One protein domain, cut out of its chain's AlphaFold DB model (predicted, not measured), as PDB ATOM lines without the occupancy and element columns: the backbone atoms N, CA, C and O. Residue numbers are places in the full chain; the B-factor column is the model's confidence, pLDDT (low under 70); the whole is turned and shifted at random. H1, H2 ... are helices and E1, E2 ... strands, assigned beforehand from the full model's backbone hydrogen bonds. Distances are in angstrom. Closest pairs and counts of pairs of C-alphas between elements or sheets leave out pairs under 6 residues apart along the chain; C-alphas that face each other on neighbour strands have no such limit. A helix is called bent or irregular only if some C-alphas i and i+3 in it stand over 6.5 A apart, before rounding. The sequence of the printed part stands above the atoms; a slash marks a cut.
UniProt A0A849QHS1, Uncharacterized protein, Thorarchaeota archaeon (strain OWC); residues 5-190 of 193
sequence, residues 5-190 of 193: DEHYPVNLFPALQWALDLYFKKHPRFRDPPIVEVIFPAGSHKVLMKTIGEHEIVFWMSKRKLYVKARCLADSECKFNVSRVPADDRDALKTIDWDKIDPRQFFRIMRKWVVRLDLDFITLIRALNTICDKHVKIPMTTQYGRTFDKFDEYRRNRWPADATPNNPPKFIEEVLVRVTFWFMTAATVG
ATOM      1  N   ASP A   5     196.786 189.438 179.128       87.12
ATOM      2  CA  ASP A   5     196.637 190.551 180.072       87.12
ATOM      3  C   ASP A   5     196.893 190.179 181.541       87.12
ATOM      4  O   ASP A   5     197.080 191.070 182.368       87.12
ATOM      5  N   GLU A   6     196.919 188.891 181.879       88.12
ATOM      6  CA  GLU A   6     197.142 188.403 183.243       88.12
ATOM      7  C   GLU A   6     198.632 188.170 183.549       88.12
ATOM      8  O   GLU A   6     199.009 187.961 184.703       88.12
ATOM      9  N   HIS A   7     199.509 188.250 182.543       93.25
ATOM     10  CA  HIS A   7     200.946 188.107 182.750       93.25
ATOM     11  C   HIS A   7     201.536 189.335 183.455       93.25
ATOM     12  O   HIS A   7     201.418 190.469 182.987       93.25
ATOM     13  N   TYR A   8     202.246 189.114 184.566       95.50
ATOM     14  CA  TYR A   8     202.884 190.196 185.329       95.50
ATOM     15  C   TYR A   8     203.793 191.107 184.479       95.50
ATOM     16  O   TYR A   8     203.672 192.326 184.606       95.50
ATOM     17  N   PRO A   9     204.647 190.584 183.574       95.88
ATOM     18  CA  PRO A   9     205.508 191.409 182.720       95.88
ATOM     19  C   PRO A   9     204.738 192.392 181.829       95.88
ATOM     20  O   PRO A   9     205.127 193.554 181.736       95.88
ATOM     21  N   VAL A  10     203.612 191.960 181.250       96.12
ATOM     22  CA  VAL A  10     202.747 192.773 180.368       96.12
ATOM     23  C   VAL A  10     202.181 193.997 181.098       96.12
ATOM     24  O   VAL A  10     201.855 195.004 180.478       96.12
ATOM     25  N   ASN A  11     202.088 193.940 182.426       96.88
ATOM     26  CA  ASN A  11     201.523 195.011 183.243       96.88
ATOM     27  C   ASN A  11     202.595 195.818 183.990       96.88
ATOM     28  O   ASN A  11     202.437 197.021 184.183       96.88
ATOM     29  N   LEU A  12     203.705 195.188 184.384       97.56
ATOM     30  CA  LEU A  12     204.778 195.862 185.112       97.56
ATOM     31  C   LEU A  12     205.730 196.634 184.193       97.56
ATOM     32  O   LEU A  12     206.181 197.721 184.553       97.56
ATOM     33  N   PHE A  13     206.089 196.075 183.038       97.50
ATOM     34  CA  PHE A  13     207.126 196.655 182.184       97.50
ATOM     35  C   PHE A  13     206.724 197.996 181.558       97.50
ATOM     36  O   PHE A  13     207.539 198.922 181.660       97.50
ATOM     37  N   PRO A  14     205.490 198.177 181.041       97.62
ATOM     38  CA  PRO A  14     205.058 199.490 180.565       97.62
ATOM     39  C   PRO A  14     205.058 200.526 181.689       97.62
ATOM     40  O   PRO A  14     205.623 201.610 181.553       97.62
ATOM     41  N   ALA A  15     204.532 200.145 182.858       97.50
ATOM     42  CA  ALA A  15     204.489 200.997 184.039       97.50
ATOM     43  C   ALA A  15     205.889 201.449 184.494       97.50
ATOM     44  O   ALA A  15     206.092 202.621 184.822       97.50
ATOM     45  N   LEU A  16     206.871 200.541 184.477       97.38
ATOM     46  CA  LEU A  16     208.266 200.867 184.767       97.38
ATOM     47  C   LEU A  16     208.862 201.812 183.722       97.38
ATOM     48  O   LEU A  16     209.515 202.779 184.106       97.38
ATOM     49  N   GLN A  17     208.628 201.571 182.429       97.12
ATOM     50  CA  GLN A  17     209.128 202.441 181.362       97.12
ATOM     51  C   GLN A  17     208.598 203.871 181.530       97.12
ATOM     52  O   GLN A  17     209.385 204.819 181.565       97.12
ATOM     53  N   TRP A  18     207.289 204.034 181.734       97.62
ATOM     54  CA  TRP A  18     206.679 205.351 181.931       97.62
ATOM     55  C   TRP A  18     207.171 206.040 183.209       97.62
ATOM     56  O   TRP A  18     207.430 207.247 183.210       97.62
ATOM     57  N   ALA A  19     207.334 205.292 184.305       97.19
ATOM     58  CA  ALA A  19     207.866 205.839 185.550       97.19
ATOM     59  C   ALA A  19     209.322 206.305 185.394       97.19
ATOM     60  O   ALA A  19     209.679 207.375 185.892       97.19
ATOM     61  N   LEU A  20     210.153 205.544 184.676       95.31
ATOM     62  CA  LEU A  20     211.534 205.923 184.383       95.31
ATOM     63  C   LEU A  20     211.609 207.150 183.471       95.31
ATOM     64  O   LEU A  20     212.414 208.043 183.735       95.31
ATOM     65  N   ASP A  21     210.736 207.259 182.467       95.44
ATOM     66  CA  ASP A  21     210.651 208.457 181.624       95.44
ATOM     67  C   ASP A  21     210.348 209.712 182.473       95.44
ATOM     68  O   ASP A  21     211.007 210.745 182.320       95.44
ATOM     69  N   LEU A  22     209.414 209.626 183.434       95.62
ATOM     70  CA  LEU A  22     209.151 210.717 184.384       95.62
ATOM     71  C   LEU A  22     210.338 210.990 185.317       95.62
ATOM     72  O   LEU A  22     210.654 212.156 185.585       95.62
ATOM     73  N   TYR A  23     210.986 209.938 185.819       94.75
ATOM     74  CA  TYR A  23     212.134 210.043 186.716       94.75
ATOM     75  C   TYR A  23     213.287 210.793 186.042       94.75
ATOM     76  O   TYR A  23     213.770 211.796 186.577       94.75
ATOM     77  N   PHE A  24     213.683 210.365 184.839       92.75
ATOM     78  CA  PHE A  24     214.791 210.963 184.094       92.75
ATOM     79  C   PHE A  24     214.457 212.354 183.556       92.75
ATOM     80  O   PHE A  24     215.354 213.191 183.464       92.75
ATOM     81  N   LYS A  25     213.179 212.650 183.279       91.69
ATOM     82  CA  LYS A  25     212.741 214.019 182.971       91.69
ATOM     83  C   LYS A  25     212.978 214.974 184.147       91.69
ATOM     84  O   LYS A  25     213.359 216.119 183.926       91.69
ATOM     85  N   LYS A  26     212.777 214.513 185.388       89.56
ATOM     86  CA  LYS A  26     213.064 215.298 186.606       89.56
ATOM     87  C   LYS A  26     214.550 215.318 186.980       89.56
ATOM     88  O   LYS A  26     214.984 216.249 187.649       89.56
ATOM     89  N   HIS A  27     215.322 214.334 186.522       87.06
ATOM     90  CA  HIS A  27     216.750 214.185 186.813       87.06
ATOM     91  C   HIS A  27     217.576 214.129 185.519       87.06
ATOM     92  O   HIS A  27     218.207 213.109 185.232       87.06
ATOM     93  N   PRO A  28     217.623 215.212 184.719       80.31
ATOM     94  CA  PRO A  28     218.281 215.187 183.411       80.31
ATOM     95  C   PRO A  28     219.785 214.891 183.514       80.31
ATOM     96  O   PRO A  28     220.346 214.245 182.631       80.31
ATOM     97  N   ARG A  29     220.412 215.314 184.623       82.94
ATOM     98  CA  ARG A  29     221.834 215.105 184.935       82.94
ATOM     99  C   ARG A  29     222.157 213.715 185.491       82.94
ATOM    100  O   ARG A  29     223.324 213.448 185.759       82.94
ATOM    101  N   PHE A  30     221.161 212.852 185.697       82.44
ATOM    102  CA  PHE A  30     221.417 211.482 186.130       82.44
ATOM    103  C   PHE A  30     222.276 210.785 185.069       82.44
ATOM    104  O   PHE A  30     221.929 210.797 183.885       82.44
ATOM    105  N   ARG A  31     223.422 210.232 185.475       78.69
ATOM    106  CA  ARG A  31     224.317 209.516 184.560       78.69
ATOM    107  C   ARG A  31     223.568 208.326 183.981       78.69
ATOM    108  O   ARG A  31     222.809 207.688 184.701       78.69
ATOM    109  N   ASP A  32     223.781 208.025 182.703       74.62
ATOM    110  CA  ASP A  32     223.150 206.844 182.123       74.62
ATOM    111  C   ASP A  32     223.483 205.612 182.978       74.62
ATOM    112  O   ASP A  32     224.667 205.347 183.226       74.62
ATOM    113  N   PRO A  33     222.454 204.902 183.479       71.06
ATOM    114  CA  PRO A  33     222.677 203.733 184.306       71.06
ATOM    115  C   PRO A  33     223.467 202.692 183.502       71.06
ATOM    116  O   PRO A  33     223.323 202.633 182.272       71.06
ATOM    117  N   PRO A  34     224.276 201.846 184.162       72.44
ATOM    118  CA  PRO A  34     224.905 200.722 183.482       72.44
ATOM    119  C   PRO A  34     223.839 199.849 182.806       72.44
ATOM    120  O   PRO A  34     222.677 199.828 183.222       72.44
ATOM    121  N   ILE A  35     224.228 199.108 181.766       78.25
ATOM    122  CA  ILE A  35     223.337 198.104 181.175       78.25
ATOM    123  C   ILE A  35     223.121 197.023 182.233       78.25
ATOM    124  O   ILE A  35     223.980 196.175 182.464       78.25
ATOM    125  N   VAL A  36     221.974 197.084 182.905       81.88
ATOM    126  CA  VAL A  36     221.543 196.050 183.840       81.88
ATOM    127  C   VAL A  36     220.599 195.126 183.087       81.88
ATOM    128  O   VAL A  36     219.449 195.477 182.815       81.88
ATOM    129  N   GLU A  37     221.114 193.955 182.728       90.50
ATOM    130  CA  GLU A  37     220.353 192.875 182.107       90.50
ATOM    131  C   GLU A  37     219.813 191.917 183.173       90.50
ATOM    132  O   GLU A  37     220.451 191.633 184.193       90.50
ATOM    133  N   VAL A  38     218.608 191.423 182.919       93.62
ATOM    134  CA  VAL A  38     217.956 190.347 183.648       93.62
ATOM    135  C   VAL A  38     217.574 189.274 182.650       93.62
ATOM    136  O   VAL A  38     216.966 189.557 181.621       93.62
ATOM    137  N   ILE A  39     217.877 188.035 183.015       94.12
ATOM    138  CA  ILE A  39     217.502 186.852 182.257       94.12
ATOM    139  C   ILE A  39     216.467 186.081 183.075       94.12
ATOM    140  O   ILE A  39     216.704 185.744 184.239       94.12
ATOM    141  N   PHE A  40     215.321 185.815 182.461       94.62
ATOM    142  CA  PHE A  40     214.296 184.915 182.964       94.62
ATOM    143  C   PHE A  40     214.421 183.577 182.224       94.62
ATOM    144  O   PHE A  40     214.204 183.543 181.009       94.62
ATOM    145  N   PRO A  41     214.746 182.477 182.924       93.06
ATOM    146  CA  PRO A  41     214.667 181.143 182.339       93.06
ATOM    147  C   PRO A  41     213.234 180.854 181.876       93.06
ATOM    148  O   PRO A  41     212.290 181.081 182.636       93.06
ATOM    149  N   ALA A  42     213.079 180.365 180.646       93.50
ATOM    150  CA  ALA A  42     211.788 180.166 179.981       93.50
ATOM    151  C   ALA A  42     211.641 178.741 179.409       93.50
ATOM    152  O   ALA A  42     211.032 178.510 178.360       93.50
ATOM    153  N   GLY A  43     212.176 177.760 180.137       91.56
ATOM    154  CA  GLY A  43     212.139 176.348 179.763       91.56
ATOM    155  C   GLY A  43     213.178 175.986 178.706       91.56
ATOM    156  O   GLY A  43     214.122 176.731 178.469       91.56
ATOM    157  N   SER A  44     212.992 174.831 178.069       92.94
ATOM    158  CA  SER A  44     214.013 174.237 177.204       92.94
ATOM    159  C   SER A  44     213.501 173.961 175.795       92.94
ATOM    160  O   SER A  44     212.350 173.555 175.598       92.94
ATOM    161  N   HIS A  45     214.391 174.106 174.819       92.81
ATOM    162  CA  HIS A  45     214.197 173.651 173.454       92.81
ATOM    163  C   HIS A  45     214.372 172.132 173.392       92.81
ATOM    164  O   HIS A  45     215.424 171.598 173.766       92.81
ATOM    165  N   LYS A  46     213.346 171.425 172.907       90.88
ATOM    166  CA  LYS A  46     213.348 169.962 172.811       90.88
ATOM    167  C   LYS A  46     213.122 169.488 171.383       90.88
ATOM    168  O   LYS A  46     212.122 169.848 170.769       90.88
ATOM    169  N   VAL A  47     213.993 168.597 170.918       88.62
ATOM    170  CA  VAL A  47     213.858 167.868 169.648       88.62
ATOM    171  C   VAL A  47     213.861 166.380 169.961       88.62
ATOM    172  O   VAL A  47     214.722 165.904 170.698       88.62
ATOM    173  N   LEU A  48     212.869 165.638 169.452       89.44
ATOM    174  CA  LEU A  48     212.705 164.201 169.729       89.44
ATOM    175  C   LEU A  48     212.781 163.875 171.238       89.44
ATOM    176  O   LEU A  48     213.461 162.947 171.665       89.44
ATOM    177  N   MET A  49     212.105 164.694 172.054       84.31
ATOM    178  CA  MET A  49     212.081 164.638 173.527       84.31
ATOM    179  C   MET A  49     213.419 164.889 174.249       84.31
ATOM    180  O   MET A  49     213.442 164.888 175.480       84.31
ATOM    181  N   LYS A  50     214.513 165.173 173.535       88.69
ATOM    182  CA  LYS A  50     215.803 165.539 174.132       88.69
ATOM    183  C   LYS A  50     215.932 167.053 174.235       88.69
ATOM    184  O   LYS A  50     215.660 167.759 173.268       88.69
ATOM    185  N   THR A  51     216.357 167.544 175.398       91.81
ATOM    186  CA  THR A  51     216.739 168.951 175.565       91.81
ATOM    187  C   THR A  51     218.035 169.208 174.807       91.81
ATOM    188  O   THR A  51     219.029 168.531 175.057       91.81
ATOM    189  N   ILE A  52     218.014 170.174 173.889       92.81
ATOM    190  CA  ILE A  52     219.190 170.575 173.099       92.81
ATOM    191  C   ILE A  52     219.599 172.036 173.330       92.81
ATOM    192  O   ILE A  52     220.645 172.463 172.856       92.81
ATOM    193  N   GLY A  53     218.814 172.790 174.101       91.75
ATOM    194  CA  GLY A  53     219.221 174.068 174.675       91.75
ATOM    195  C   GLY A  53     218.100 174.725 175.458       91.75
ATOM    196  O   GLY A  53     217.028 174.145 175.635       91.75
ATOM    197  N   GLU A  54     218.352 175.941 175.927       94.62
ATOM    198  CA  GLU A  54     217.439 176.670 176.804       94.62
ATOM    199  C   GLU A  54     216.777 177.849 176.090       94.62
ATOM    200  O   GLU A  54     217.313 178.438 175.146       94.62
ATOM    201  N   HIS A  55     215.583 178.176 176.560       96.25
ATOM    202  CA  HIS A  55     214.845 179.372 176.212       96.25
ATOM    203  C   HIS A  55     215.023 180.410 177.318       96.25
ATOM    204  O   HIS A  55     214.936 180.111 178.512       96.25
ATOM    205  N   GLU A  56     215.232 181.655 176.915       95.94
ATOM    206  CA  GLU A  56     215.438 182.777 177.818       95.94
ATOM    207  C   GLU A  56     214.618 183.978 177.368       95.94
ATOM    208  O   GLU A  56     214.590 184.324 176.184       95.94
ATOM    209  N   ILE A  57     214.018 184.672 178.331       96.69
ATOM    210  CA  ILE A  57     213.484 186.013 178.113       96.69
ATOM    211  C   ILE A  57     214.435 187.000 178.766       96.69
ATOM    212  O   ILE A  57     214.749 186.897 179.951       96.69
ATOM    213  N   VAL A  58     214.900 187.962 177.985       96.38
ATOM    214  CA  VAL A  58     215.883 188.950 178.412       96.38
ATOM    215  C   VAL A  58     215.201 190.301 178.534       96.38
ATOM    216  O   VAL A  58     214.579 190.762 177.580       96.38
ATOM    217  N   PHE A  59     215.361 190.943 179.686       97.00
ATOM    218  CA  PHE A  59     214.909 192.303 179.963       97.00
ATOM    219  C   PHE A  59     216.109 193.180 180.317       97.00
ATOM    220  O   PHE A  59     216.944 192.799 181.137       97.00
ATOM    221  N   TRP A  60     216.216 194.356 179.706       95.12
ATOM    222  CA  TRP A  60     217.334 195.260 179.960       95.12
ATOM    223  C   TRP A  60     216.959 196.714 179.711       95.12
ATOM    224  O   TRP A  60     215.970 197.023 179.047       95.12
ATOM    225  N   MET A  61     217.810 197.610 180.207       92.81
ATOM    226  CA  MET A  61     217.767 199.024 179.863       92.81
ATOM    227  C   MET A  61     218.925 199.396 178.940       92.81
ATOM    228  O   MET A  61     220.069 199.002 179.161       92.81
ATOM    229  N   SER A  62     218.640 200.203 177.925       89.44
ATOM    230  CA  SER A  62     219.633 200.838 177.065       89.44
ATOM    231  C   SER A  62     219.180 202.254 176.734       89.44
ATOM    232  O   SER A  62     218.040 202.457 176.316       89.44
ATOM    233  N   LYS A  63     220.058 203.246 176.936       87.06
ATOM    234  CA  LYS A  63     219.761 204.671 176.688       87.06
ATOM    235  C   LYS A  63     218.441 205.125 177.338       87.06
ATOM    236  O   LYS A  63     217.613 205.759 176.691       87.06
ATOM    237  N   ARG A  64     218.226 204.744 178.607       89.62
ATOM    238  CA  ARG A  64     217.015 205.047 179.407       89.62
ATOM    239  C   ARG A  64     215.701 204.459 178.860       89.62
ATOM    240  O   ARG A  64     214.629 204.817 179.337       89.62
ATOM    241  N   LYS A  65     215.783 203.546 177.891       93.12
ATOM    242  CA  LYS A  65     214.653 202.767 177.378       93.12
ATOM    243  C   LYS A  65     214.792 201.305 177.764       93.12
ATOM    244  O   LYS A  65     215.891 200.753 177.762       93.12
ATOM    245  N   LEU A  66     213.671 200.708 178.118       96.19
ATOM    246  CA  LEU A  66     213.535 199.327 178.520       96.19
ATOM    247  C   LEU A  66     213.124 198.484 177.323       96.19
ATOM    248  O   LEU A  66     212.285 198.881 176.513       96.19
ATOM    249  N   TYR A  67     213.720 197.306 177.237       97.00
ATOM    250  CA  TYR A  67     213.507 196.378 176.145       97.00
ATOM    251  C   TYR A  67     213.353 194.964 176.671       97.00
ATOM    252  O   TYR A  67     213.919 194.600 177.706       97.00
ATOM    253  N   VAL A  68     212.619 194.167 175.905       97.50
ATOM    254  CA  VAL A  68     212.453 192.737 176.120       97.50
ATOM    255  C   VAL A  68     212.759 192.006 174.819       97.50
ATOM    256  O   VAL A  68     212.515 192.523 173.732       97.50
ATOM    257  N   LYS A  69     213.311 190.802 174.905       96.62
ATOM    258  CA  LYS A  69     213.360 189.847 173.791       96.62
ATOM    259  C   LYS A  69     213.223 188.435 174.335       96.62
ATOM    260  O   LYS A  69     213.628 188.182 175.469       96.62
ATOM    261  N   ALA A  70     212.731 187.521 173.515       96.69
ATOM    262  CA  ALA A  70     212.770 186.093 173.801       96.69
ATOM    263  C   ALA A  70     213.774 185.437 172.851       96.69
ATOM    264  O   ALA A  70     213.808 185.769 171.666       96.69
ATOM    265  N   ARG A  71     214.629 184.556 173.367       95.56
ATOM    266  CA  ARG A  71     215.620 183.837 172.562       95.56
ATOM    267  C   ARG A  71     215.715 182.369 172.952       95.56
ATOM    268  O   ARG A  71     215.675 182.018 174.128       95.56
ATOM    269  N   CYS A  72     215.913 181.532 171.955       95.50
ATOM    270  CA  CYS A  72     216.381 180.171 172.061       95.50
ATOM    271  C   CYS A  72     217.896 180.173 171.869       95.50
ATOM    272  O   CYS A  72     218.408 180.764 170.918       95.50
ATOM    273  N   LEU A  73     218.620 179.518 172.775       94.12
ATOM    274  CA  LEU A  73     220.077 179.410 172.690       94.12
ATOM    275  C   LEU A  73     220.546 178.342 171.689       94.12
ATOM    276  O   LEU A  73     221.716 178.342 171.321       94.12
ATOM    277  N   ALA A  74     219.656 177.439 171.262       94.00
ATOM    278  CA  ALA A  74     219.985 176.325 170.369       94.00
ATOM    279  C   ALA A  74     219.646 176.571 168.891       94.00
ATOM    280  O   ALA A  74     220.261 175.958 168.027       94.00
ATOM    281  N   ASP A  75     218.652 177.415 168.599       93.12
ATOM    282  CA  ASP A  75     218.063 177.537 167.261       93.12
ATOM    283  C   ASP A  75     217.564 178.969 167.002       93.12
ATOM    284  O   ASP A  75     216.696 179.479 167.722       93.12
ATOM    285  N   SER A  76     218.111 179.617 165.968       92.12
ATOM    286  CA  SER A  76     217.757 180.986 165.566       92.12
ATOM    287  C   SER A  76     216.379 181.092 164.917       92.12
ATOM    288  O   SER A  76     215.763 182.154 164.996       92.12
ATOM    289  N   GLU A  77     215.852 179.998 164.365       93.75
ATOM    290  CA  GLU A  77     214.532 179.946 163.722       93.75
ATOM    291  C   GLU A  77     213.446 179.411 164.667       93.75
ATOM    292  O   GLU A  77     212.289 179.216 164.284       93.75
ATOM    293  N   CYS A  78     213.791 179.182 165.937       93.19
ATOM    294  CA  CYS A  78     212.844 178.698 166.924       93.19
ATOM    295  C   CYS A  78     211.666 179.672 167.079       93.19
ATOM    296  O   CYS A  78     211.859 180.849 167.362       93.19
ATOM    297  N   LYS A  79     210.430 179.159 167.029       92.31
ATOM    298  CA  LYS A  79     209.193 179.946 167.233       92.31
ATOM    299  C   LYS A  79     209.102 180.695 168.571       92.31
ATOM    300  O   LYS A  79     208.227 181.534 168.740       92.31
ATOM    301  N   PHE A  80     209.939 180.331 169.543       93.81
ATOM    302  CA  PHE A  80     210.046 181.039 170.818       93.81
ATOM    303  C   PHE A  80     210.765 182.390 170.666       93.81
ATOM    304  O   PHE A  80     210.595 183.277 171.500       93.81
ATOM    305  N   ASN A  81     211.571 182.553 169.615       94.75
ATOM    306  CA  ASN A  81     212.316 183.774 169.364       94.75
ATOM    307  C   ASN A  81     211.359 184.930 169.095       94.75
ATOM    308  O   ASN A  81     210.553 184.897 168.169       94.75
ATOM    309  N   VAL A  82     211.500 185.983 169.891       95.94
ATOM    310  CA  VAL A  82     210.824 187.260 169.681       95.94
ATOM    311  C   VAL A  82     211.914 188.312 169.616       95.94
ATOM    312  O   VAL A  82     212.752 188.418 170.518       95.94
ATOM    313  N   SER A  83     211.915 189.081 168.528       94.69
ATOM    314  CA  SER A  83     212.830 190.203 168.338       94.69
ATOM    315  C   SER A  83     212.709 191.213 169.482       94.69
ATOM    316  O   SER A  83     211.782 191.179 170.285       94.69
ATOM    317  N   ARG A  84     213.654 192.149 169.564       95.69
ATOM    318  CA  ARG A  84     213.602 193.219 170.565       95.69
ATOM    319  C   ARG A  84     212.275 193.987 170.473       95.69
ATOM    320  O   ARG A  84     212.062 194.689 169.487       95.69
ATOM    321  N   VAL A  85     211.479 193.936 171.538       96.94
ATOM    322  CA  VAL A  85     210.276 194.751 171.736       96.94
ATOM    323  C   VAL A  85     210.538 195.835 172.784       96.94
ATOM    324  O   VAL A  85     211.284 195.599 173.745       96.94
ATOM    325  N   PRO A  86     209.995 197.045 172.606       96.88
ATOM    326  CA  PRO A  86     210.072 198.085 173.620       96.88
ATOM    327  C   PRO A  86     209.099 197.774 174.771       96.88
ATOM    328  O   PRO A  86     208.025 197.215 174.570       96.88
ATOM    329  N   ALA A  87     209.498 198.086 176.002       96.50
ATOM    330  CA  ALA A  87     208.742 197.706 177.197       96.50
ATOM    331  C   ALA A  87     207.458 198.521 177.425       96.50
ATOM    332  O   ALA A  87     206.631 198.107 178.230       96.50
ATOM    333  N   ASP A  88     207.306 199.680 176.780       96.19
ATOM    334  CA  ASP A  88     206.079 200.488 176.786       96.19
ATOM    335  C   ASP A  88     205.022 199.995 175.790       96.19
ATOM    336  O   ASP A  88     203.859 200.382 175.913       96.19
ATOM    337  N   ASP A  89     205.382 199.113 174.855       96.25
ATOM    338  CA  ASP A  89     204.437 198.488 173.932       96.25
ATOM    339  C   ASP A  89     203.810 197.245 174.573       96.25
ATOM    340  O   ASP A  89     204.313 196.118 174.502       96.25
ATOM    341  N   ARG A  90     202.680 197.476 175.242       94.06
ATOM    342  CA  ARG A  90     201.942 196.436 175.955       94.06
ATOM    343  C   ARG A  90     201.447 195.322 175.032       94.06
ATOM    344  O   ARG A  90     201.388 194.178 175.477       94.06
ATOM    345  N   ASP A  91     201.098 195.619 173.782       94.62
ATOM    346  CA  ASP A  91     200.580 194.613 172.851       94.62
ATOM    347  C   ASP A  91     201.703 193.759 172.259       94.62
ATOM    348  O   ASP A  91     201.558 192.538 172.187       94.62
ATOM    349  N   ALA A  92     202.865 194.347 171.965       94.81
ATOM    350  CA  ALA A  92     204.055 193.579 171.601       94.81
ATOM    351  C   ALA A  92     204.519 192.659 172.745       94.81
ATOM    352  O   ALA A  92     204.917 191.520 172.512       94.81
ATOM    353  N   LEU A  93     204.419 193.098 174.006       96.06
ATOM    354  CA  LEU A  93     204.752 192.238 175.147       96.06
ATOM    355  C   LEU A  93     203.843 191.007 175.257       96.06
ATOM    356  O   LEU A  93     204.301 189.969 175.737       96.06
ATOM    357  N   LYS A  94     202.581 191.083 174.815       95.06
ATOM    358  CA  LYS A  94     201.643 189.946 174.848       95.06
ATOM    359  C   LYS A  94     202.018 188.823 173.882       95.06
ATOM    360  O   LYS A  94     201.517 187.716 174.046       95.06
ATOM    361  N   THR A  95     202.875 189.078 172.891       93.62
ATOM    362  CA  THR A  95     203.283 188.056 171.913       93.62
ATOM    363  C   THR A  95     204.372 187.121 172.444       93.62
ATOM    364  O   THR A  95     204.716 186.148 171.778       93.62
ATOM    365  N   ILE A  96     204.945 187.416 173.614       94.19
ATOM    366  CA  ILE A  96     205.988 186.608 174.250       94.19
ATOM    367  C   ILE A  96     205.342 185.491 175.088       94.19
ATOM    368  O   ILE A  96     204.387 185.734 175.825       94.19
ATOM    369  N   ASP A  97     205.884 184.270 175.013       92.88
ATOM    370  CA  ASP A  97     205.414 183.112 175.794       92.88
ATOM    371  C   ASP A  97     205.865 183.199 177.266       92.88
ATOM    372  O   ASP A  97     206.859 182.604 177.695       92.88
ATOM    373  N   TRP A  98     205.122 183.981 178.051       92.62
ATOM    374  CA  TRP A  98     205.361 184.186 179.480       92.62
ATOM    375  C   TRP A  98     204.922 183.013 180.362       92.62
ATOM    376  O   TRP A  98     205.320 182.962 181.524       92.62
ATOM    377  N   ASP A  99     204.154 182.043 179.851       89.56
ATOM    378  CA  ASP A  99     203.734 180.859 180.627       89.56
ATOM    379  C   ASP A  99     204.944 179.997 181.057       89.56
ATOM    380  O   ASP A  99     204.825 179.103 181.897       89.56
ATOM    381  N   LYS A 100     206.128 180.260 180.490       85.12
ATOM    382  CA  LYS A 100     207.366 179.530 180.766       85.12
ATOM    383  C   LYS A 100     208.208 180.078 181.916       85.12
ATOM    384  O   LYS A 100     209.138 179.388 182.332       85.12
ATOM    385  N   ILE A 101     207.927 181.284 182.412       91.06
ATOM    386  CA  ILE A 101     208.704 181.872 183.513       91.06
ATOM    387  C   ILE A 101     208.112 181.496 184.872       91.06
ATOM    388  O   ILE A 101     206.907 181.315 185.007       91.06
ATOM    389  N   ASP A 102     208.952 181.422 185.906       87.56
ATOM    390  CA  ASP A 102     208.489 181.194 187.279       87.56
ATOM    391  C   ASP A 102     207.874 182.484 187.870       87.56
ATOM    392  O   ASP A 102     208.615 183.422 188.216       87.56
ATOM    393  N   PRO A 103     206.540 182.553 188.063       83.56
ATOM    394  CA  PRO A 103     205.886 183.748 188.587       83.56
ATOM    395  C   PRO A 103     206.313 184.068 190.025       83.56
ATOM    396  O   PRO A 103     206.270 185.231 190.431       83.56
ATOM    397  N   ARG A 104     206.774 183.074 190.801       85.56
ATOM    398  CA  ARG A 104     207.236 183.266 192.188       85.56
ATOM    399  C   ARG A 104     208.562 184.016 192.250       85.56
ATOM    400  O   ARG A 104     208.885 184.619 193.271       85.56
ATOM    401  N   GLN A 105     209.343 183.981 191.173       90.38
ATOM    402  CA  GLN A 105     210.648 184.639 191.114       90.38
ATOM    403  C   GLN A 105     210.605 186.002 190.441       90.38
ATOM    404  O   GLN A 105     211.506 186.806 190.685       90.38
ATOM    405  N   PHE A 106     209.566 186.278 189.653       94.12
ATOM    406  CA  PHE A 106     209.446 187.496 188.859       94.12
ATOM    407  C   PHE A 106     209.691 188.771 189.682       94.12
ATOM    408  O   PHE A 106     210.653 189.495 189.428       94.12
ATOM    409  N   PHE A 107     208.901 189.011 190.732       95.06
ATOM    410  CA  PHE A 107     209.031 190.227 191.545       95.06
ATOM    411  C   PHE A 107     210.360 190.313 192.295       95.06
ATOM    412  O   PHE A 107     210.947 191.389 192.392       95.06
ATOM    413  N   ARG A 108     210.892 189.177 192.754       93.38
ATOM    414  CA  ARG A 108     212.203 189.109 193.413       93.38
ATOM    415  C   ARG A 108     213.331 189.515 192.463       93.38
ATOM    416  O   ARG A 108     214.272 190.197 192.875       93.38
ATOM    417  N   ILE A 109     213.257 189.075 191.208       94.44
ATOM    418  CA  ILE A 109     214.208 189.429 190.152       94.44
ATOM    419  C   ILE A 109     214.072 190.918 189.808       94.44
ATOM    420  O   ILE A 109     215.070 191.640 189.823       94.44
ATOM    421  N   MET A 110     212.845 191.398 189.600       95.38
ATOM    422  CA  MET A 110     212.582 192.801 189.270       95.38
ATOM    423  C   MET A 110     213.005 193.756 190.382       95.38
ATOM    424  O   MET A 110     213.637 194.773 190.109       95.38
ATOM    425  N   ARG A 111     212.774 193.396 191.647       93.81
ATOM    426  CA  ARG A 111     213.297 194.125 192.808       93.81
ATOM    427  C   ARG A 111     214.816 194.269 192.740       93.81
ATOM    428  O   ARG A 111     215.331 195.369 192.904       93.81
ATOM    429  N   LYS A 112     215.543 193.166 192.510       92.50
ATOM    430  CA  LYS A 112     217.014 193.194 192.401       92.50
ATOM    431  C   LYS A 112     217.469 194.107 191.264       92.50
ATOM    432  O   LYS A 112     218.448 194.825 191.430       92.50
ATOM    433  N   TRP A 113     216.766 194.077 190.137       93.56
ATOM    434  CA  TRP A 113     217.063 194.937 189.001       93.56
ATOM    435  C   TRP A 113     216.844 196.418 189.320       93.56
ATOM    436  O   TRP A 113     217.762 197.203 189.117       93.56
ATOM    437  N   VAL A 114     215.700 196.784 189.911       92.25
ATOM    438  CA  VAL A 114     215.405 198.170 190.318       92.25
ATOM    439  C   VAL A 114     216.455 198.695 191.298       92.25
ATOM    440  O   VAL A 114     216.957 199.798 191.117       92.25
ATOM    441  N   VAL A 115     216.837 197.895 192.300       89.50
ATOM    442  CA  VAL A 115     217.878 198.277 193.271       89.50
ATOM    443  C   VAL A 115     219.231 198.505 192.587       89.50
ATOM    444  O   VAL A 115     219.946 199.432 192.945       89.50
ATOM    445  N   ARG A 116     219.578 197.705 191.570       89.44
ATOM    446  CA  ARG A 116     220.832 197.858 190.809       89.44
ATOM    447  C   ARG A 116     220.885 199.110 189.934       89.44
ATOM    448  O   ARG A 116     221.974 199.462 189.492       89.44
ATOM    449  N   LEU A 117     219.750 199.754 189.660       87.94
ATOM    450  CA  LEU A 117     219.733 201.016 188.917       87.94
ATOM    451  C   LEU A 117     220.190 202.216 189.751       87.94
ATOM    452  O   LEU A 117     220.436 203.269 189.169       87.94
ATOM    453  N   ASP A 118     220.279 202.057 191.076       86.25
ATOM    454  CA  ASP A 118     220.728 203.096 192.012       86.25
ATOM    455  C   ASP A 118     219.957 204.424 191.857       86.25
ATOM    456  O   ASP A 118     220.511 205.519 191.789       86.25
ATOM    457  N   LEU A 119     218.632 204.313 191.721       87.94
ATOM    458  CA  LEU A 119     217.728 205.457 191.605       87.94
ATOM    459  C   LEU A 119     217.328 205.970 192.991       87.94
ATOM    460  O   LEU A 119     217.181 205.183 193.928       87.94
ATOM    461  N   ASP A 120     217.022 207.268 193.098       89.56
ATOM    462  CA  ASP A 120     216.346 207.798 194.280       89.56
ATOM    463  C   ASP A 120     214.985 207.117 194.436       89.56
ATOM    464  O   ASP A 120     214.050 207.296 193.641       89.56
ATOM    465  N   PHE A 121     214.891 206.311 195.487       87.00
ATOM    466  CA  PHE A 121     213.777 205.411 195.693       87.00
ATOM    467  C   PHE A 121     212.447 206.162 195.860       87.00
ATOM    468  O   PHE A 121     211.434 205.794 195.261       87.00
ATOM    469  N   ILE A 122     212.447 207.258 196.624       89.38
ATOM    470  CA  ILE A 122     211.242 208.055 196.891       89.38
ATOM    471  C   ILE A 122     210.705 208.660 195.590       89.38
ATOM    472  O   ILE A 122     209.498 208.619 195.330       89.38
ATOM    473  N   THR A 123     211.589 209.201 194.754       92.50
ATOM    474  CA  THR A 123     211.223 209.755 193.449       92.50
ATOM    475  C   THR A 123     210.678 208.674 192.527       92.50
ATOM    476  O   THR A 123     209.654 208.914 191.882       92.50
ATOM    477  N   LEU A 124     211.291 207.488 192.490       93.19
ATOM    478  CA  LEU A 124     210.787 206.373 191.689       93.19
ATOM    479  C   LEU A 124     209.359 205.983 192.102       93.19
ATOM    480  O   LEU A 124     208.490 205.860 191.242       93.19
ATOM    481  N   ILE A 125     209.077 205.861 193.404       93.06
ATOM    482  CA  ILE A 125     207.719 205.544 193.880       93.06
ATOM    483  C   ILE A 125     206.717 206.641 193.529       93.06
ATOM    484  O   ILE A 125     205.597 206.346 193.115       93.06
ATOM    485  N   ARG A 126     207.103 207.914 193.651       94.50
ATOM    486  CA  ARG A 126     206.243 209.029 193.226       94.50
ATOM    487  C   ARG A 126     205.952 208.972 191.726       94.50
ATOM    488  O   ARG A 126     204.818 209.241 191.326       94.50
ATOM    489  N   ALA A 127     206.943 208.616 190.909       96.69
ATOM    490  CA  ALA A 127     206.761 208.432 189.474       96.69
ATOM    491  C   ALA A 127     205.806 207.266 189.175       96.69
ATOM    492  O   ALA A 127     204.876 207.455 188.397       96.69
ATOM    493  N   LEU A 128     205.964 206.123 189.857       97.12
ATOM    494  CA  LEU A 128     205.056 204.972 189.748       97.12
ATOM    495  C   LEU A 128     203.614 205.335 190.125       97.12
ATOM    496  O   LEU A 128     202.699 205.060 189.359       97.12
ATOM    497  N   ASN A 129     203.404 206.031 191.246       96.12
ATOM    498  CA  ASN A 129     202.065 206.493 191.626       96.12
ATOM    499  C   ASN A 129     201.447 207.390 190.545       96.12
ATOM    500  O   ASN A 129     200.289 207.217 190.184       96.12
ATOM    501  N   THR A 130     202.245 208.312 189.998       96.94
ATOM    502  CA  THR A 130     201.784 209.242 188.960       96.94
ATOM    503  C   THR A 130     201.346 208.503 187.695       96.94
ATOM    504  O   THR A 130     200.312 208.839 187.127       96.94
ATOM    505  N   ILE A 131     202.110 207.503 187.236       97.50
ATOM    506  CA  ILE A 131     201.751 206.764 186.014       97.50
ATOM    507  C   ILE A 131     200.568 205.826 186.233       97.50
ATOM    508  O   ILE A 131     199.773 205.661 185.313       97.50
ATOM    509  N   CYS A 132     200.393 205.283 187.440       97.50
ATOM    510  CA  CYS A 132     199.251 204.429 187.750       97.50
ATOM    511  C   CYS A 132     197.939 205.216 187.661       97.50
ATOM    512  O   CYS A 132     196.965 204.696 187.128       97.50
ATOM    513  N   ASP A 133     197.929 206.462 188.138       97.06
ATOM    514  CA  ASP A 133     196.752 207.336 188.062       97.06
ATOM    515  C   ASP A 133     196.550 207.914 186.652       97.06
ATOM    516  O   ASP A 133     195.426 208.172 186.238       97.06
ATOM    517  N   LYS A 134     197.632 208.116 185.889       97.31
ATOM    518  CA  LYS A 134     197.565 208.711 184.545       97.31
ATOM    519  C   LYS A 134     197.067 207.743 183.467       97.31
ATOM    520  O   LYS A 134     196.446 208.187 182.508       97.31
ATOM    521  N   HIS A 135     197.386 206.458 183.595       97.00
ATOM    522  CA  HIS A 135     197.086 205.430 182.587       97.00
ATOM    523  C   HIS A 135     195.882 204.551 182.950       97.00
ATOM    524  O   HIS A 135     195.621 203.545 182.291       97.00
ATOM    525  N   VAL A 136     195.151 204.915 184.004       97.31
ATOM    526  CA  VAL A 136     193.933 204.229 184.427       97.31
ATOM    527  C   VAL A 136     192.824 205.250 184.607       97.31
ATOM    528  O   VAL A 136     193.007 206.291 185.233       97.31
ATOM    529  N   LYS A 137     191.648 204.939 184.071       97.44
ATOM    530  CA  LYS A 137     190.430 205.706 184.297       97.44
ATOM    531  C   LYS A 137     190.039 205.587 185.768       97.44
ATOM    532  O   LYS A 137     189.618 204.524 186.220       97.44
ATOM    533  N   ILE A 138     190.185 206.691 186.492       96.31
ATOM    534  CA  ILE A 138     189.836 206.818 187.908       96.31
ATOM    535  C   ILE A 138     188.557 207.664 188.101       96.31
ATOM    536  O   ILE A 138     188.307 208.561 187.291       96.31
ATOM    537  N   PRO A 139     187.745 207.405 189.147       96.75
ATOM    538  CA  PRO A 139     187.877 206.299 190.101       96.75
ATOM    539  C   PRO A 139     187.690 204.938 189.413       96.75
ATOM    540  O   PRO A 139     186.904 204.810 188.474       96.75
ATOM    541  N   MET A 140     188.432 203.921 189.859       96.94
ATOM    542  CA  MET A 140     188.364 202.573 189.285       96.94
ATOM    543  C   MET A 140     187.568 201.646 190.202       96.94
ATOM    544  O   MET A 140     187.954 201.414 191.351       96.94
ATOM    545  N   THR A 141     186.499 201.053 189.673       96.50
ATOM    546  CA  THR A 141     185.773 199.958 190.325       96.50
ATOM    547  C   THR A 141     186.322 198.618 189.846       96.50
ATOM    548  O   THR A 141     186.327 198.320 188.656       96.50
ATOM    549  N   THR A 142     186.810 197.810 190.784       94.69
ATOM    550  CA  THR A 142     187.337 196.464 190.518       94.69
ATOM    551  C   THR A 142     186.224 195.492 190.113       94.69
ATOM    552  O   THR A 142     185.056 195.696 190.440       94.69
ATOM    553  N   GLN A 143     186.595 194.361 189.512       93.00
ATOM    554  CA  GLN A 143     185.692 193.249 189.187       93.00
ATOM    555  C   GLN A 143     184.959 192.657 190.409       93.00
ATOM    556  O   GLN A 143     183.997 191.915 190.246       93.00
ATOM    557  N   TYR A 144     185.402 192.987 191.628       91.69
ATOM    558  CA  TYR A 144     184.789 192.568 192.892       91.69
ATOM    559  C   TYR A 144     183.911 193.659 193.535       91.69
ATOM    560  O   TYR A 144     183.533 193.531 194.697       91.69
ATOM    561  N   GLY A 145     183.621 194.757 192.827       93.38
ATOM    562  CA  GLY A 145     182.704 195.814 193.276       93.38
ATOM    563  C   GLY A 145     183.309 196.868 194.211       93.38
ATOM    564  O   GLY A 145     182.617 197.804 194.601       93.38
ATOM    565  N   ARG A 146     184.599 196.768 194.563       94.62
ATOM    566  CA  ARG A 146     185.291 197.803 195.350       94.62
ATOM    567  C   ARG A 146     185.815 198.918 194.451       94.62
ATOM    568  O   ARG A 146     186.481 198.616 193.463       94.62
ATOM    569  N   THR A 147     185.582 200.166 194.844       96.62
ATOM    570  CA  THR A 147     186.049 201.373 194.146       96.62
ATOM    571  C   THR A 147     187.257 201.980 194.851       96.62
ATOM    572  O   THR A 147     187.331 201.942 196.078       96.62
ATOM    573  N   PHE A 148     188.197 202.507 194.067       96.94
ATOM    574  CA  PHE A 148     189.360 203.258 194.537       96.94
ATOM    575  C   PHE A 148     189.483 204.559 193.745       96.94
ATOM    576  O   PHE A 148     189.451 204.532 192.510       96.94
ATOM    577  N   ASP A 149     189.685 205.678 194.437       96.69
ATOM    578  CA  ASP A 149     189.773 207.001 193.806       96.69
ATOM    579  C   ASP A 149     191.111 207.221 193.098       96.69
ATOM    580  O   ASP A 149     191.204 207.983 192.139       96.69
ATOM    581  N   LYS A 150     192.162 206.558 193.585       96.19
ATOM    582  CA  LYS A 150     193.528 206.631 193.054       96.19
ATOM    583  C   LYS A 150     194.347 205.412 193.458       96.19
ATOM    584  O   LYS A 150     194.046 204.729 194.443       96.19
ATOM    585  N   PHE A 151     195.457 205.192 192.770       96.50
ATOM    586  CA  PHE A 151     196.387 204.105 193.047       96.50
ATOM    587  C   PHE A 151     196.951 204.145 194.471       96.50
ATOM    588  O   PHE A 151     197.141 203.101 195.088       96.50
ATOM    589  N   ASP A 152     197.205 205.333 195.032       93.38
ATOM    590  CA  ASP A 152     197.729 205.449 196.399       93.38
ATOM    591  C   ASP A 152     196.760 204.889 197.457       93.38
ATOM    592  O   ASP A 152     197.199 204.351 198.472       93.38
ATOM    593  N   GLU A 153     195.451 204.968 197.212       93.62
ATOM    594  CA  GLU A 153     194.440 204.347 198.069       93.62
ATOM    595  C   GLU A 153     194.457 202.821 197.905       93.62
ATOM    596  O   GLU A 153     194.545 202.077 198.887       93.62
ATOM    597  N   TYR A 154     194.467 202.353 196.655       93.25
ATOM    598  CA  TYR A 154     194.547 200.934 196.326       93.25
ATOM    599  C   TYR A 154     195.786 200.259 196.906       93.25
ATOM    600  O   TYR A 154     195.683 199.200 197.526       93.25
ATOM    601  N   ARG A 155     196.966 200.866 196.739       91.44
ATOM    602  CA  ARG A 155     198.220 200.251 197.176       91.44
ATOM    603  C   ARG A 155     198.232 200.070 198.690       91.44
ATOM    604  O   ARG A 155     198.654 199.025 199.149       91.44
ATOM    605  N   ARG A 156     197.720 201.036 199.465       89.56
ATOM    606  CA  ARG A 156     197.712 200.989 200.943       89.56
ATOM    607  C   ARG A 156     196.734 199.955 201.507       89.56
ATOM    608  O   ARG A 156     196.843 199.581 202.673       89.56
ATOM    609  N   ASN A 157     195.786 199.482 200.705       88.38
ATOM    610  CA  ASN A 157     194.819 198.488 201.140       88.38
ATOM    611  C   ASN A 157     195.497 197.146 201.472       88.38
ATOM    612  O   ASN A 157     196.067 196.490 200.596       88.38
ATOM    613  N   ARG A 158     195.367 196.704 202.733       88.06
ATOM    614  CA  ARG A 158     195.997 195.476 203.258       88.06
ATOM    615  C   ARG A 158     197.509 195.444 202.992       88.06
ATOM    616  O   ARG A 158     198.034 194.461 202.471       88.06
ATOM    617  N   TRP A 159     198.185 196.554 203.274       92.19
ATOM    618  CA  TRP A 159     199.634 196.653 203.137       92.19
ATOM    619  C   TRP A 159     200.349 195.786 204.196       92.19
ATOM    620  O   TRP A 159     199.962 195.850 205.367       92.19
ATOM    621  N   PRO A 160     201.366 194.984 203.832       91.44
ATOM    622  CA  PRO A 160     202.102 194.162 204.791       91.44
ATOM    623  C   PRO A 160     202.859 195.002 205.829       91.44
ATOM    624  O   PRO A 160     203.496 195.997 205.486       91.44
ATOM    625  N   ALA A 161     202.839 194.582 207.097       90.44
ATOM    626  CA  ALA A 161     203.487 195.315 208.191       90.44
ATOM    627  C   ALA A 161     205.026 195.353 208.082       90.44
ATOM    628  O   ALA A 161     205.659 196.274 208.591       90.44
ATOM    629  N   ASP A 162     205.630 194.371 207.412       90.06
ATOM    630  CA  ASP A 162     207.077 194.231 207.212       90.06
ATOM    631  C   ASP A 162     207.600 194.980 205.971       90.06
ATOM    632  O   ASP A 162     208.805 195.228 205.843       90.06
ATOM    633  N   ALA A 163     206.704 195.379 205.064       90.88
ATOM    634  CA  ALA A 163     207.015 196.220 203.918       90.88
ATOM    635  C   ALA A 163     207.071 197.687 204.367       90.88
ATOM    636  O   ALA A 163     206.129 198.446 204.178       90.88
ATOM    637  N   THR A 164     208.173 198.119 204.977       87.62
ATOM    638  CA  THR A 164     208.341 199.509 205.448       87.62
ATOM    639  C   THR A 164     209.477 200.222 204.712       87.62
ATOM    640  O   THR A 164     210.357 199.552 204.174       87.62
ATOM    641  N   PRO A 165     209.529 201.568 204.710       84.56
ATOM    642  CA  PRO A 165     210.665 202.302 204.144       84.56
ATOM    643  C   PRO A 165     212.030 201.901 204.734       84.56
ATOM    644  O   PRO A 165     213.037 201.993 204.043       84.56
ATOM    645  N   ASN A 166     212.054 201.393 205.972       86.50
ATOM    646  CA  ASN A 166     213.259 200.883 206.640       86.50
ATOM    647  C   ASN A 166     213.662 199.473 206.173       86.50
ATOM    648  O   ASN A 166     214.741 198.993 206.507       86.50
ATOM    649  N   ASN A 167     212.822 198.825 205.365       88.44
ATOM    650  CA  ASN A 167     213.119 197.603 204.628       88.44
ATOM    651  C   ASN A 167     212.933 197.852 203.114       88.44
ATOM    652  O   ASN A 167     211.977 197.341 202.512       88.44
ATOM    653  N   PRO A 168     213.827 198.643 202.477       84.38
ATOM    654  CA  PRO A 168     213.659 199.068 201.088       84.38
ATOM    655  C   PRO A 168     213.431 197.917 200.102       84.38
ATOM    656  O   PRO A 168     212.540 198.047 199.265       84.38
ATOM    657  N   PRO A 169     214.135 196.766 200.185       88.50
ATOM    658  CA  PRO A 169     213.886 195.657 199.271       88.50
ATOM    659  C   PRO A 169     212.443 195.147 199.337       88.50
ATOM    660  O   PRO A 169     211.796 195.013 198.298       88.50
ATOM    661  N   LYS A 170     211.922 194.879 200.541       90.38
ATOM    662  CA  LYS A 170     210.553 194.373 200.704       90.38
ATOM    663  C   LYS A 170     209.524 195.414 200.275       90.38
ATOM    664  O   LYS A 170     208.552 195.078 199.608       90.38
ATOM    665  N   PHE A 171     209.770 196.674 200.614       92.12
ATOM    666  CA  PHE A 171     208.893 197.779 200.255       92.12
ATOM    667  C   PHE A 171     208.852 198.018 198.733       92.12
ATOM    668  O   PHE A 171     207.765 198.161 198.182       92.12
ATOM    669  N   ILE A 172     209.997 197.983 198.037       92.31
ATOM    670  CA  ILE A 172     210.068 198.038 196.562       92.31
ATOM    671  C   ILE A 172     209.256 196.902 195.953       92.31
ATOM    672  O   ILE A 172     208.416 197.146 195.093       92.31
ATOM    673  N   GLU A 173     209.510 195.667 196.393       94.56
ATOM    674  CA  GLU A 173     208.833 194.478 195.873       94.56
ATOM    675  C   GLU A 173     207.315 194.612 195.984       94.56
ATOM    676  O   GLU A 173     206.611 194.419 194.995       94.56
ATOM    677  N   GLU A 174     206.827 195.037 197.151       95.44
ATOM    678  CA  GLU A 174     205.402 195.249 197.383       95.44
ATOM    679  C   GLU A 174     204.833 196.348 196.474       95.44
ATOM    680  O   GLU A 174     203.761 196.165 195.901       95.44
ATOM    681  N   VAL A 175     205.547 197.463 196.253       95.50
ATOM    682  CA  VAL A 175     205.074 198.472 195.289       95.50
ATOM    683  C   VAL A 175     204.987 197.890 193.875       95.50
ATOM    684  O   VAL A 175     203.969 198.090 193.215       95.50
ATOM    685  N   LEU A 176     206.001 197.149 193.410       96.38
ATOM    686  CA  LEU A 176     205.987 196.533 192.075       96.38
ATOM    687  C   LEU A 176     204.811 195.558 191.918       96.38
ATOM    688  O   LEU A 176     204.151 195.553 190.876       96.38
ATOM    689  N   VAL A 177     204.506 194.786 192.964       96.12
ATOM    690  CA  VAL A 177     203.315 193.928 193.028       96.12
ATOM    691  C   VAL A 177     202.053 194.773 192.852       96.12
ATOM    692  O   VAL A 177     201.273 194.518 191.936       96.12
ATOM    693  N   ARG A 178     201.862 195.826 193.659       96.62
ATOM    694  CA  ARG A 178     200.650 196.662 193.585       96.62
ATOM    695  C   ARG A 178     200.486 197.349 192.236       96.62
ATOM    696  O   ARG A 178     199.376 197.361 191.720       96.62
ATOM    697  N   VAL A 179     201.565 197.870 191.652       97.81
ATOM    698  CA  VAL A 179     201.547 198.459 190.302       97.81
ATOM    699  C   VAL A 179     201.063 197.424 189.289       97.81
ATOM    700  O   VAL A 179     200.133 197.687 188.534       97.81
ATOM    701  N   THR A 180     201.628 196.217 189.323       97.38
ATOM    702  CA  THR A 180     201.254 195.138 188.397       97.38
ATOM    703  C   THR A 180     199.768 194.806 188.500       97.38
ATOM    704  O   THR A 180     199.064 194.802 187.492       97.38
ATOM    705  N   PHE A 181     199.268 194.585 189.718       95.94
ATOM    706  CA  PHE A 181     197.864 194.236 189.932       95.94
ATOM    707  C   PHE A 181     196.901 195.391 189.639       95.94
ATOM    708  O   PHE A 181     195.768 195.132 189.238       95.94
ATOM    709  N   TRP A 182     197.331 196.646 189.789       97.19
ATOM    710  CA  TRP A 182     196.544 197.811 189.390       97.19
ATOM    711  C   TRP A 182     196.265 197.802 187.886       97.19
ATOM    712  O   TRP A 182     195.105 197.836 187.482       97.19
ATOM    713  N   PHE A 183     197.308 197.639 187.066       97.25
ATOM    714  CA  PHE A 183     197.173 197.555 185.610       97.25
ATOM    715  C   PHE A 183     196.448 196.285 185.149       97.25
ATOM    716  O   PHE A 183     195.607 196.365 184.258       97.25
ATOM    717  N   MET A 184     196.682 195.135 185.793       95.56
ATOM    718  CA  MET A 184     195.906 193.913 185.520       95.56
ATOM    719  C   MET A 184     194.413 194.109 185.801       95.56
ATOM    720  O   MET A 184     193.559 193.697 185.015       95.56
ATOM    721  N   THR A 185     194.085 194.747 186.927       95.62
ATOM    722  CA  THR A 185     192.694 195.020 187.304       95.62
ATOM    723  C   THR A 185     192.059 196.002 186.331       95.62
ATOM    724  O   THR A 185     190.972 195.728 185.829       95.62
ATOM    725  N   ALA A 186     192.763 197.083 185.991       96.56
ATOM    726  CA  ALA A 186     192.315 198.055 185.002       96.56
ATOM    727  C   ALA A 186     192.079 197.407 183.632       96.56
ATOM    728  O   ALA A 186     191.061 197.683 183.005       96.56
ATOM    729  N   ALA A 187     192.952 196.495 183.192       95.12
ATOM    730  CA  ALA A 187     192.750 195.741 181.954       95.12
ATOM    731  C   ALA A 187     191.467 194.902 182.019       95.12
ATOM    732  O   ALA A 187     190.658 194.920 181.096       95.12
ATOM    733  N   THR A 188     191.263 194.214 183.145       94.56
ATOM    734  CA  THR A 188     190.118 193.320 183.368       94.56
ATOM    735  C   THR A 188     188.783 194.065 183.312       94.56
ATOM    736  O   THR A 188     187.810 193.527 182.792       94.56
ATOM    737  N   VAL A 189     188.729 195.296 183.829       95.44
ATOM    738  CA  VAL A 189     187.498 196.110 183.874       95.44
ATOM    739  C   VAL A 189     187.401 197.144 182.746       95.44
ATOM    740  O   VAL A 189     186.497 197.976 182.759       95.44
ATOM    741  N   GLY A 190     188.320 197.122 181.773       94.94
ATOM    742  CA  GLY A 190     188.324 198.065 180.649       94.94
ATOM    743  C   GLY A 190     188.615 199.519 181.049       94.94
ATOM    744  O   GLY A 190     188.112 200.444 180.418       94.94
TER     745      GLY A 190
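Overview. This is residues 5 to 190 of the 193 residues of an uncharacterized protein of Thorarchaeota archaeon (strain OWC) (UniProt A0A849QHS1). A twisted, curled sheet of four strands has H1 and H3 side by side over one face, and beyond these two helices, away from the sheet, H6 and H4 cross H1 steeply. The turn of the hairpin E1 E2 makes one end of the longest axis; the link from H4 to H5 makes the other. The printed part has 186 residues, with six named helices and four named strands in the order H1 E1 E2 E3 E4 H2 H3 H4 H5 H6; the class is mixed, helices and strands. The sheet's order is E1 E2 E3 E4, antiparallel throughout. The whole is compact, with a radius of gyration of the C-alphas of 17.4 A and spans of 53 by 43 by 30 A.

Along the chain. E1 is residues 37 to 47, 28.7 A long, and bends by 53 degrees at residue 40. E2 is residues 50 to 62, 35.6 A; E3 is 65 to 72, 23.3 A; E4 is 82 to 86. H1, residues 8 to 26, begins at C-alpha 8 (202.884, 190.196, 185.329) and is 27.1 A long. H2 is residues 90 to 93. H3, residues 103 to 116, 20.7 A, is irregular: C-alphas 104 and 107 are 7.2 A apart. H4 is residues 121 to 134, 19.9 A; H5 is 151 to 156. H6, residues 168 to 188, 30.0 A, ends at C-alpha 188 (190.118, 193.320, 183.368).

Arrangement. The strands form a meander, each the antiparallel neighbour of the one before. Within hydrogen-bond range are N 40 and O 57 of E1 and E2, 2.8 A, N 58 and O 69 of E2 and E3, 2.8 A, and N 85 and O 68 of E3 and E4, 2.8 A. H1 is on the sheet over E3, at a height of 9.1 A. H3 is on the same face over E1, at 9.7 A. H2 only grazes the sheet with residues 91 to 93. H6 is the hub, touching H1, H3, H4 and H5. Its closest C-alphas to H1 are those of Thr 180 and Leu 12, 4.9 A, at a steep tilt of 65 degrees, opposite ways. H4 touches H1 with C-alphas 127 and 19 closest, 4.8 A. H5 touches H6, with C-alphas 155 and 178 closest, 5.6 A. Every O i to N i+4 pair is within hydrogen-bond range in H4, H5 and H6, against 13 of 15 in H1 and 8 of 10 in H3; H2 is too short for such a pair.

Size, cuts and confidence. The C-alphas farthest apart, of Leu 48 and Asp 149, are 54.2 A apart. The printed part has no cut. The links H4 to H5 and H5 to H6 are long. Mean pLDDT of the printed part is 92.7, and no printed residue is under 70.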